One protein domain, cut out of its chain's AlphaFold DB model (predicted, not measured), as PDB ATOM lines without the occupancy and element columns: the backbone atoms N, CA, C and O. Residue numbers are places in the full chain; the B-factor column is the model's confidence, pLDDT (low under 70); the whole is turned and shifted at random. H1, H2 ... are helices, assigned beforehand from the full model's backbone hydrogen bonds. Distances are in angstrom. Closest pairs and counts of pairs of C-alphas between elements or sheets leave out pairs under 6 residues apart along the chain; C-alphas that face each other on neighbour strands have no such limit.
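AT A GLANCE: This is residues 306 to 377 of the 614 residues of the protein "PIN7 domain-containing protein" of Ruminococcus sp (UniProt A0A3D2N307). What does the model look like? Four short helices close into a ring, H1 touching H2, H2 touching H3, H3 touching H4 and H4 touching H1 again, while H5 packs crosswise on the last residues of H2 and runs on toward one end of the longest axis. H2, H3 and H4 fold back on one another as two helical hairpins in a row. What is it made of, and how large is it? The printed part has 72 residues with five named helices, in the order H1 H2 H3 H4 H5, and no named strand, and its class is all helix. It is compact, with a radius of gyration of the C-alphas of 11.4 A and spans of 34 by 23 by 21 A.

HOW THE PARTS SIT: Is there a hub? H2, residues 320 to 331, is the hub, touching three helices. With residues 326 to 330 alone it touches H3, residues 336 to 347, in a hairpin at a shallow tilt of 30 degrees, opposite ways; the closest C-alphas, those of Leu 330 and Phe 339, are 6.1 A apart. What else touches H2? Its residues 323 to 327 alone touch H1, residues 306 to 313, about perpendicular at 76 degrees, with the closest C-alphas, of Lys 310 and Ile 323, 6.8 A apart. Its residues 330 to 331 alone touch H5, residues 362 to 372, about perpendicular at 86 degrees, with the closest C-alphas, of Ile 331 and Lys 366, 6.5 A apart. Where does the remaining helix sit? H4, residues 350 to 358, forms a hairpin with H3, opposite ways at a tilt of 36 degrees, only just steep, and the closest C-alphas, of Ala 344 and Ala 351, are 5.0 A apart. H4 also touches H1, at a steep tilt of 61 degrees, opposite ways, the closest C-alphas being those of Thr 312 and Leu 357, 7.1 A apart, but it is apart from H2. What does the backbone show? In H1, H2, H3, H4 and H5 every O i to N i+4 pair is within hydrogen-bond range.

IN THESE COORDINATES: How long are the longer helices? From first to last C-alpha, H2 measures 16.7 A, H3 15.9 A and H5 15.5 A. Where are the anchor points? H1 begins at C-alpha 306 (208.577, 203.512, 199.077), H2 at C-alpha 320 (204.513, 194.889, 194.851), and H5 ends at C-alpha 372 (214.429, 207.301, 206.080).

THE WHOLE: How far does it reach? The two C-alphas farthest apart, those of Gln 349 and Glu 375, are 34.8 A from each other. Are there cuts or long links? The printed part has no cut and no long link. Where is confidence low? Residues 373 to 377 have pLDDT under 70, and the mean of the printed part is 81.7.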
ATOM      1  N   TYR A 306     209.299 204.635 199.666       81.69
ATOM      2  CA  TYR A 306     208.577 203.512 199.077       81.69
ATOM      3  C   TYR A 306     207.299 203.932 198.319       81.69
ATOM      4  O   TYR A 306     207.138 203.515 197.166       81.69
ATOM      5  N   PRO A 307     206.396 204.787 198.852       83.75
ATOM      6  CA  PRO A 307     205.296 205.322 198.058       83.75
ATOM      7  C   PRO A 307     205.758 206.265 196.938       83.75
ATOM      8  O   PRO A 307     205.088 206.290 195.907       83.75
ATOM      9  N   ALA A 308     206.888 206.975 197.051       81.81
ATOM     10  CA  ALA A 308     207.434 207.762 195.937       81.81
ATOM     11  C   ALA A 308     207.921 206.873 194.772       81.81
ATOM     12  O   ALA A 308     207.604 207.142 193.607       81.81
ATOM     13  N   LEU A 309     208.613 205.768 195.067       82.75
ATOM     14  CA  LEU A 309     208.987 204.745 194.086       82.75
ATOM     15  C   LEU A 309     207.739 204.076 193.483       82.75
ATOM     16  O   LEU A 309     207.608 203.980 192.259       82.75
ATOM     17  N   LYS A 310     206.763 203.709 194.318       84.06
ATOM     18  CA  LYS A 310     205.473 203.147 193.887       84.06
ATOM     19  C   LYS A 310     204.662 204.125 193.027       84.06
ATOM     20  O   LYS A 310     203.997 203.684 192.097       84.06
ATOM     21  N   GLU A 311     204.739 205.436 193.272       85.88
ATOM     22  CA  GLU A 311     204.130 206.483 192.434       85.88
ATOM     23  C   GLU A 311     204.768 206.512 191.035       85.88
ATOM     24  O   GLU A 311     204.048 206.619 190.040       85.88
ATOM     25  N   THR A 312     206.094 206.351 190.929       81.19
ATOM     26  CA  THR A 312     206.777 206.279 189.622       81.19
ATOM     27  C   THR A 312     206.440 205.008 188.845       81.19
ATOM     28  O   THR A 312     206.079 205.090 187.671       81.19
ATOM     29  N   LEU A 313     206.479 203.847 189.505       81.81
ATOM     30  CA  LEU A 313     206.245 202.536 188.889       81.81
ATOM     31  C   LEU A 313     204.756 202.191 188.708       81.81
ATOM     32  O   LEU A 313     204.420 201.226 188.027       81.81
ATOM     33  N   LYS A 314     203.833 203.026 189.209       79.50
ATOM     34  CA  LYS A 314     202.385 202.885 188.965       79.50
ATOM     35  C   LYS A 314     202.022 202.868 187.472       79.50
ATOM     36  O   LYS A 314     200.982 202.326 187.112       79.50
ATOM     37  N   LYS A 315     202.861 203.452 186.605       75.25
ATOM     38  CA  LYS A 315     202.649 203.484 185.147       75.25
ATOM     39  C   LYS A 315     203.019 202.181 184.424       75.25
ATOM     40  O   LYS A 315     202.513 201.974 183.330       75.25
ATOM     41  N   THR A 316     203.862 201.327 185.007       75.38
ATOM     42  CA  THR A 316     204.347 200.081 184.377       75.38
ATOM     43  C   THR A 316     203.636 198.818 184.877       75.38
ATOM     44  O   THR A 316     203.942 197.726 184.417       75.38
ATOM     45  N   GLY A 317     202.669 198.941 185.795       72.94
ATOM     46  CA  GLY A 317     201.805 197.823 186.211       72.94
ATOM     47  C   GLY A 317     202.489 196.718 187.031       72.94
ATOM     48  O   GLY A 317     201.896 195.659 187.226       72.94
ATOM     49  N   LEU A 318     203.713 196.958 187.513       78.81
ATOM     50  CA  LEU A 318     204.514 195.994 188.273       78.81
ATOM     51  C   LEU A 318     203.852 195.531 189.579       78.81
ATOM     52  O   LEU A 318     203.133 196.279 190.252       78.81
ATOM     53  N   LYS A 319     204.165 194.297 189.983       79.62
ATOM     54  CA  LYS A 319     203.714 193.706 191.249       79.62
ATOM     55  C   LYS A 319     204.445 194.346 192.442       79.62
ATOM     56  O   LYS A 319     205.600 194.751 192.310       79.62
ATOM     57  N   PRO A 320     203.850 194.365 193.651       75.94
ATOM     58  CA  PRO A 320     204.513 194.889 194.851       75.94
ATOM     59  C   PRO A 320     205.864 194.227 195.173       75.94
ATOM     60  O   PRO A 320     206.758 194.889 195.689       75.94
ATOM     61  N   THR A 321     206.033 192.946 194.836       78.81
ATOM     62  CA  THR A 321     207.299 192.205 194.982       78.81
ATOM     63  C   THR A 321     208.395 192.724 194.051       78.81
ATOM     64  O   THR A 321     209.541 192.849 194.462       78.81
ATOM     65  N   GLU A 322     208.040 193.079 192.815       81.94
ATOM     66  CA  GLU A 322     208.962 193.641 191.821       81.94
ATOM     67  C   GLU A 322     209.363 195.074 192.194       81.94
ATOM     68  O   GLU A 322     210.521 195.444 192.047       81.94
ATOM     69  N   ILE A 323     208.440 195.860 192.761       83.88
ATOM     70  CA  ILE A 323     208.736 197.202 193.289       83.88
ATOM     71  C   ILE A 323     209.713 197.128 194.477       83.88
ATOM     72  O   ILE A 323     210.632 197.941 194.553       83.88
ATOM     73  N   ASN A 324     209.560 196.144 195.372       83.75
ATOM     74  CA  ASN A 324     210.513 195.911 196.463       83.75
ATOM     75  C   ASN A 324     211.894 195.495 195.919       83.75
ATOM     76  O   ASN A 324     212.891 196.119 196.276       83.75
ATOM     77  N   HIS A 325     211.960 194.544 194.980       85.62
ATOM     78  CA  HIS A 325     213.229 194.141 194.355       85.62
ATOM     79  C   HIS A 325     213.946 195.319 193.677       85.62
ATOM     80  O   HIS A 325     215.113 195.577 193.959       85.62
ATOM     81  N   ILE A 326     213.233 196.123 192.880       87.69
ATOM     82  CA  ILE A 326     213.778 197.348 192.264       87.69
ATOM     83  C   ILE A 326     214.258 198.356 193.319       87.69
ATOM     84  O   ILE A 326     215.255 199.039 193.084       87.69
ATOM     85  N   SER A 327     213.598 198.445 194.479       85.81
ATOM     86  CA  SER A 327     214.072 199.293 195.580       85.81
ATOM     87  C   SER A 327     215.421 198.815 196.124       85.81
ATOM     88  O   SER A 327     216.334 199.626 196.244       85.81
ATOM     89  N   GLN A 328     215.600 197.504 196.325       85.00
ATOM     90  CA  GLN A 328     216.875 196.919 196.759       85.00
ATOM     91  C   GLN A 328     217.976 197.117 195.710       85.00
ATOM     92  O   GLN A 328     219.090 197.490 196.063       85.00
ATOM     93  N   LEU A 329     217.667 196.960 194.416       87.81
ATOM     94  CA  LEU A 329     218.619 197.263 193.339       87.81
ATOM     95  C   LEU A 329     219.047 198.742 193.334       87.81
ATOM     96  O   LEU A 329     220.205 199.033 193.049       87.81
ATOM     97  N   LEU A 330     218.140 199.674 193.650       87.69
ATOM     98  CA  LEU A 330     218.437 201.113 193.700       87.69
ATOM     99  C   LEU A 330     219.279 201.502 194.926       87.69
ATOM    100  O   LEU A 330     220.099 202.411 194.824       87.69
ATOM    101  N   ILE A 331     219.096 200.807 196.052       85.12
ATOM    102  CA  ILE A 331     219.891 200.972 197.278       85.12
ATOM    103  C   ILE A 331     221.306 200.405 197.077       85.12
ATOM    104  O   ILE A 331     222.286 201.101 197.325       85.12
ATOM    105  N   ASN A 332     221.404 199.180 196.547       84.62
ATOM    106  CA  ASN A 332     222.649 198.418 196.384       84.62
ATOM    107  C   ASN A 332     223.492 198.822 195.154       84.62
ATOM    108  O   ASN A 332     224.463 198.138 194.840       84.62
ATOM    109  N   SER A 333     223.104 199.873 194.425       87.25
ATOM    110  CA  SER A 333     223.889 200.437 193.318       87.25
ATOM    111  C   SER A 333     224.418 201.803 193.728       87.25
ATOM    112  O   SER A 333     223.637 202.636 194.204       87.25
ATOM    113  N   ASP A 334     225.693 202.082 193.482       82.00
ATOM    114  CA  ASP A 334     226.286 203.396 193.732       82.00
ATOM    115  C   ASP A 334     226.257 204.283 192.493       82.00
ATOM    116  O   ASP A 334     225.932 205.471 192.596       82.00
ATOM    117  N   THR A 335     226.459 203.707 191.307       88.06
ATOM    118  CA  THR A 335     226.300 204.433 190.045       88.06
ATOM    119  C   THR A 335     224.955 204.178 189.357       88.06
ATOM    120  O   THR A 335     224.313 203.129 189.459       88.06
ATOM    121  N   LYS A 336     224.548 205.153 188.532       87.44
ATOM    122  CA  LYS A 336     223.406 205.026 187.605       87.44
ATOM    123  C   LYS A 336     223.613 203.925 186.557       87.44
ATOM    124  O   LYS A 336     222.649 203.572 185.878       87.44
ATOM    125  N   GLU A 337     224.841 203.444 186.376       86.25
ATOM    126  CA  GLU A 337     225.215 202.442 185.376       86.25
ATOM    127  C   GLU A 337     225.184 201.036 185.974       86.25
ATOM    128  O   GLU A 337     224.578 200.150 185.375       86.25
ATOM    129  N   GLU A 338     225.674 200.846 187.203       86.06
ATOM    130  CA  GLU A 338     225.375 199.650 188.009       86.06
ATOM    131  C   GLU A 338     223.871 199.417 188.108       86.06
ATOM    132  O   GLU A 338     223.409 198.318 187.808       86.06
ATOM    133  N   PHE A 339     223.092 200.457 188.423       91.50
ATOM    134  CA  PHE A 339     221.638 200.335 188.526       91.50
ATOM    135  C   PHE A 339     220.985 199.916 187.200       91.50
ATOM    136  O   PHE A 339     220.082 199.079 187.185       91.50
ATOM    137  N   HIS A 340     221.463 200.446 186.068       86.44
ATOM    138  CA  HIS A 340     221.018 200.005 184.745       86.44
ATOM    139  C   HIS A 340     221.387 198.541 184.478       86.44
ATOM    140  O   HIS A 340     220.548 197.773 184.014       86.44
ATOM    141  N   ASN A 341     222.617 198.139 184.798       88.75
ATOM    142  CA  ASN A 341     223.126 196.793 184.546       88.75
ATOM    143  C   ASN A 341     222.455 195.745 185.453       88.75
ATOM    144  O   ASN A 341     222.151 194.639 185.001       88.75
ATOM    145  N   ALA A 342     222.143 196.104 186.700       87.38
ATOM    146  CA  ALA A 342     221.360 195.301 187.631       87.38
ATOM    147  C   ALA A 342     219.909 195.133 187.150       87.38
ATOM    148  O   ALA A 342     219.417 194.007 187.059       87.38
ATOM    149  N   LEU A 343     219.246 196.223 186.732       89.00
ATOM    150  CA  LEU A 343     217.934 196.133 186.083       89.00
ATOM    151  C   LEU A 343     217.991 195.257 184.821       89.00
ATOM    152  O   LEU A 343     217.120 194.411 184.636       89.00
ATOM    153  N   ALA A 344     219.002 195.418 183.963       87.06
ATOM    154  CA  ALA A 344     219.150 194.666 182.713       87.06
ATOM    155  C   ALA A 344     219.333 193.157 182.940       87.06
ATOM    156  O   ALA A 344     218.819 192.350 182.163       87.06
ATOM    157  N   LYS A 345     220.006 192.767 184.026       88.44
ATOM    158  CA  LYS A 345     220.175 191.369 184.438       88.44
ATOM    159  C   LYS A 345     218.836 190.704 184.781       88.44
ATOM    160  O   LYS A 345     218.556 189.607 184.289       88.44
ATOM    161  N   ASP A 346     218.010 191.388 185.569       83.12
ATOM    162  CA  ASP A 346     216.814 190.797 186.183       83.12
ATOM    163  C   ASP A 346     215.534 191.029 185.352       83.12
ATOM    164  O   ASP A 346     214.703 190.128 185.232       83.12
ATOM    165  N   TYR A 347     215.402 192.197 184.711       85.88
ATOM    166  CA  TYR A 347     214.224 192.626 183.934       85.88
ATOM    167  C   TYR A 347     214.441 192.660 182.410       85.88
ATOM    168  O   TYR A 347     213.488 192.858 181.659       85.88
ATOM    169  N   LYS A 348     215.671 192.447 181.922       85.19
ATOM    170  CA  LYS A 348     216.021 192.255 180.498       85.19
ATOM    171  C   LYS A 348     215.462 193.318 179.540       85.19
ATOM    172  O   LYS A 348     216.078 194.363 179.372       85.19
ATOM    173  N   GLN A 349     214.332 193.054 178.879       76.75
ATOM    174  CA  GLN A 349     213.718 193.992 177.930       76.75
ATOM    175  C   GLN A 349     213.026 195.149 178.667       76.75
ATOM    176  O   GLN A 349     213.275 196.316 178.353       76.75
ATOM    177  N   ASP A 350     212.266 194.839 179.719       78.44
ATOM    178  CA  ASP A 350     211.542 195.822 180.537       78.44
ATOM    179  C   ASP A 350     212.510 196.755 181.285       78.44
ATOM    180  O   ASP A 350     212.205 197.923 181.530       78.44
ATOM    181  N   ALA A 351     213.721 196.273 181.585       81.94
ATOM    182  CA  ALA A 351     214.788 197.033 182.239       81.94
ATOM    183  C   ALA A 351     215.077 198.384 181.572       81.94
ATOM    184  O   ALA A 351     215.302 199.380 182.258       81.94
ATOM    185  N   THR A 352     215.036 198.433 180.237       82.00
ATOM    186  CA  THR A 352     215.292 199.663 179.475       82.00
ATOM    187  C   THR A 352     214.179 200.694 179.692       82.00
ATOM    188  O   THR A 352     214.446 201.895 179.733       82.00
ATOM    189  N   GLU A 353     212.930 200.258 179.861       83.44
ATOM    190  CA  GLU A 353     211.793 201.149 180.125       83.44
ATOM    191  C   GLU A 353     211.744 201.583 181.594       83.44
ATOM    192  O   GLU A 353     211.559 202.766 181.890       83.44
ATOM    193  N   LEU A 354     212.017 200.653 182.513       84.38
ATOM    194  CA  LEU A 354     212.146 200.929 183.943       84.38
ATOM    195  C   LEU A 354     213.284 201.918 184.220       84.38
ATOM    196  O   LEU A 354     213.084 202.895 184.942       84.38
ATOM    197  N   TYR A 355     214.446 201.745 183.585       87.25
ATOM    198  CA  TYR A 355     215.554 202.688 183.709       87.25
ATOM    199  C   TYR A 355     215.217 204.062 183.119       87.25
ATOM    200  O   TYR A 355     215.488 205.067 183.770       87.25
ATOM    201  N   LYS A 356     214.549 204.152 181.958       88.69
ATOM    202  CA  LYS A 356     214.054 205.442 181.424       88.69
ATOM    203  C   LYS A 356     213.137 206.172 182.420       88.69
ATOM    204  O   LYS A 356     213.217 207.394 182.526       88.69
ATOM    205  N   LEU A 357     212.301 205.442 183.163       85.50
ATOM    206  CA  LEU A 357     211.410 206.004 184.187       85.50
ATOM    207  C   LEU A 357     212.137 206.420 185.477       85.50
ATOM    208  O   LEU A 357     211.779 207.435 186.080       85.50
ATOM    209  N   LEU A 358     213.131 205.639 185.910       86.38
ATOM    210  CA  LEU A 358     213.794 205.796 187.209       86.38
ATOM    211  C   LEU A 358     215.071 206.649 187.158       86.38
ATOM    212  O   LEU A 358     215.297 207.425 188.082       86.38
ATOM    213  N   ARG A 359     215.867 206.606 186.078       85.75
ATOM    214  CA  ARG A 359     217.095 207.412 185.883       85.75
ATOM    215  C   ARG A 359     216.939 208.906 186.230       85.75
ATOM    216  O   ARG A 359     217.808 209.403 186.948       85.75
ATOM    217  N   PRO A 360     215.878 209.635 185.813       85.81
ATOM    218  CA  PRO A 360     215.711 211.052 186.171       85.81
ATOM    219  C   PRO A 360     215.334 211.293 187.644       85.81
ATOM    220  O   PRO A 360     215.311 212.439 188.084       85.81
ATOM    221  N   LYS A 361     215.019 210.242 188.411       85.25
ATOM    222  CA  LYS A 361     214.667 210.309 189.838       85.25
ATOM    223  C   LYS A 361     215.615 209.523 190.748       85.25
ATOM    224  O   LYS A 361     215.483 209.639 191.958       85.25
ATOM    225  N   TYR A 362     216.568 208.777 190.187       85.88
ATOM    226  CA  TYR A 362     217.483 207.879 190.897       85.88
ATOM    227  C   TYR A 362     218.175 208.545 192.094       85.88
ATOM    228  O   TYR A 362     218.070 208.038 193.205       85.88
ATOM    229  N   LEU A 363     218.802 209.712 191.886       84.88
ATOM    230  CA  LEU A 363     219.542 210.412 192.943       84.88
ATOM    231  C   LEU A 363     218.604 210.832 194.087       84.88
ATOM    232  O   LEU A 363     218.801 210.424 195.223       84.88
ATOM    233  N   ARG A 364     217.490 211.492 193.744       86.38
ATOM    234  CA  ARG A 364     216.432 211.878 194.686       86.38
ATOM    235  C   ARG A 364     215.824 210.695 195.444       86.38
ATOM    236  O   ARG A 364     215.443 210.837 196.596       86.38
ATOM    237  N   LEU A 365     215.697 209.532 194.806       85.19
ATOM    238  CA  LEU A 365     215.215 208.319 195.468       85.19
ATOM    239  C   LEU A 365     216.264 207.773 196.454       85.19
ATOM    240  O   LEU A 365     215.885 207.401 197.560       85.19
ATOM    241  N   LYS A 366     217.561 207.794 196.115       84.88
ATOM    242  CA  LYS A 366     218.641 207.396 197.038       84.88
ATOM    243  C   LYS A 366     218.788 208.381 198.213       84.88
ATOM    244  O   LYS A 366     218.918 207.940 199.348       84.88
ATOM    245  N   GLU A 367     218.650 209.687 197.966       84.06
ATOM    246  CA  GLU A 367     218.565 210.741 198.996       84.06
ATOM    247  C   GLU A 367     217.399 210.501 199.975       84.06
ATOM    248  O   GLU A 367     217.585 210.553 201.189       84.06
ATOM    249  N   MET A 368     216.199 210.202 199.461       82.00
ATOM    250  CA  MET A 368     215.019 209.926 200.294       82.00
ATOM    251  C   MET A 368     215.186 208.641 201.118       82.00
ATOM    252  O   MET A 368     214.846 208.631 202.295       82.00
ATOM    253  N   TYR A 369     215.781 207.587 200.547       81.00
ATOM    254  CA  TYR A 369     216.093 206.370 201.300       81.00
ATOM    255  C   TYR A 369     217.088 206.626 202.442       81.00
ATOM    256  O   TYR A 369     216.856 206.184 203.565       81.00
ATOM    257  N   ALA A 370     218.158 207.389 202.188       81.88
ATOM    258  CA  ALA A 370     219.143 207.752 203.209       81.88
ATOM    259  C   ALA A 370     218.539 208.599 204.349       81.88
ATOM    260  O   ALA A 370     218.952 208.461 205.498       81.88
ATOM    261  N   ALA A 371     217.536 209.433 204.050       79.38
ATOM    262  CA  ALA A 371     216.799 210.203 205.054       79.38
ATOM    263  C   ALA A 371     215.827 209.353 205.902       79.38
ATOM    264  O   ALA A 371     215.520 209.728 207.032       79.38
ATOM    265  N   GLU A 372     215.344 208.221 205.379       73.00
ATOM    266  CA  GLU A 372     214.429 207.301 206.080       73.00
ATOM    267  C   GLU A 372     215.149 206.169 206.828       73.00
ATOM    268  O   GLU A 372     214.617 205.655 207.811       73.00
ATOM    269  N   HIS A 373     216.367 205.805 206.412       66.62
ATOM    270  CA  HIS A 373     217.165 204.728 207.011       66.62
ATOM    271  C   HIS A 373     218.569 205.189 207.461       66.62
ATOM    272  O   HIS A 373     219.571 204.625 207.011       66.62
ATOM    273  N   PRO A 374     218.679 206.160 208.392       62.41
ATOM    274  CA  PRO A 374     219.971 206.650 208.887       62.41
ATOM    275  C   PRO A 374     220.817 205.569 209.590       62.41
ATOM    276  O   PRO A 374     222.030 205.705 209.666       62.41
ATOM    277  N   GLU A 375     220.204 204.474 210.052       50.84
ATOM    278  CA  GLU A 375     220.890 203.319 210.661       50.84
ATOM    279  C   GLU A 375     221.751 202.515 209.659       50.84
ATOM    280  O   GLU A 375     222.659 201.798 210.069       50.84
ATOM    281  N   TYR A 376     221.504 202.649 208.350       48.34
ATOM    282  CA  TYR A 376     222.261 201.972 207.283       48.34
ATOM    283  C   TYR A 376     223.194 202.907 206.492       48.34
ATOM    284  O   TYR A 376     223.808 202.490 205.508       48.34
ATOM    285  N   VAL A 377     223.336 204.167 206.916       42.69
ATOM    286  CA  VAL A 377     224.231 205.143 206.282       42.69
ATOM    287  C   VAL A 377     225.578 205.146 207.005       42.69
ATOM    288  O   VAL A 377     225.698 205.661 208.114       42.69
TER     289      VAL A 377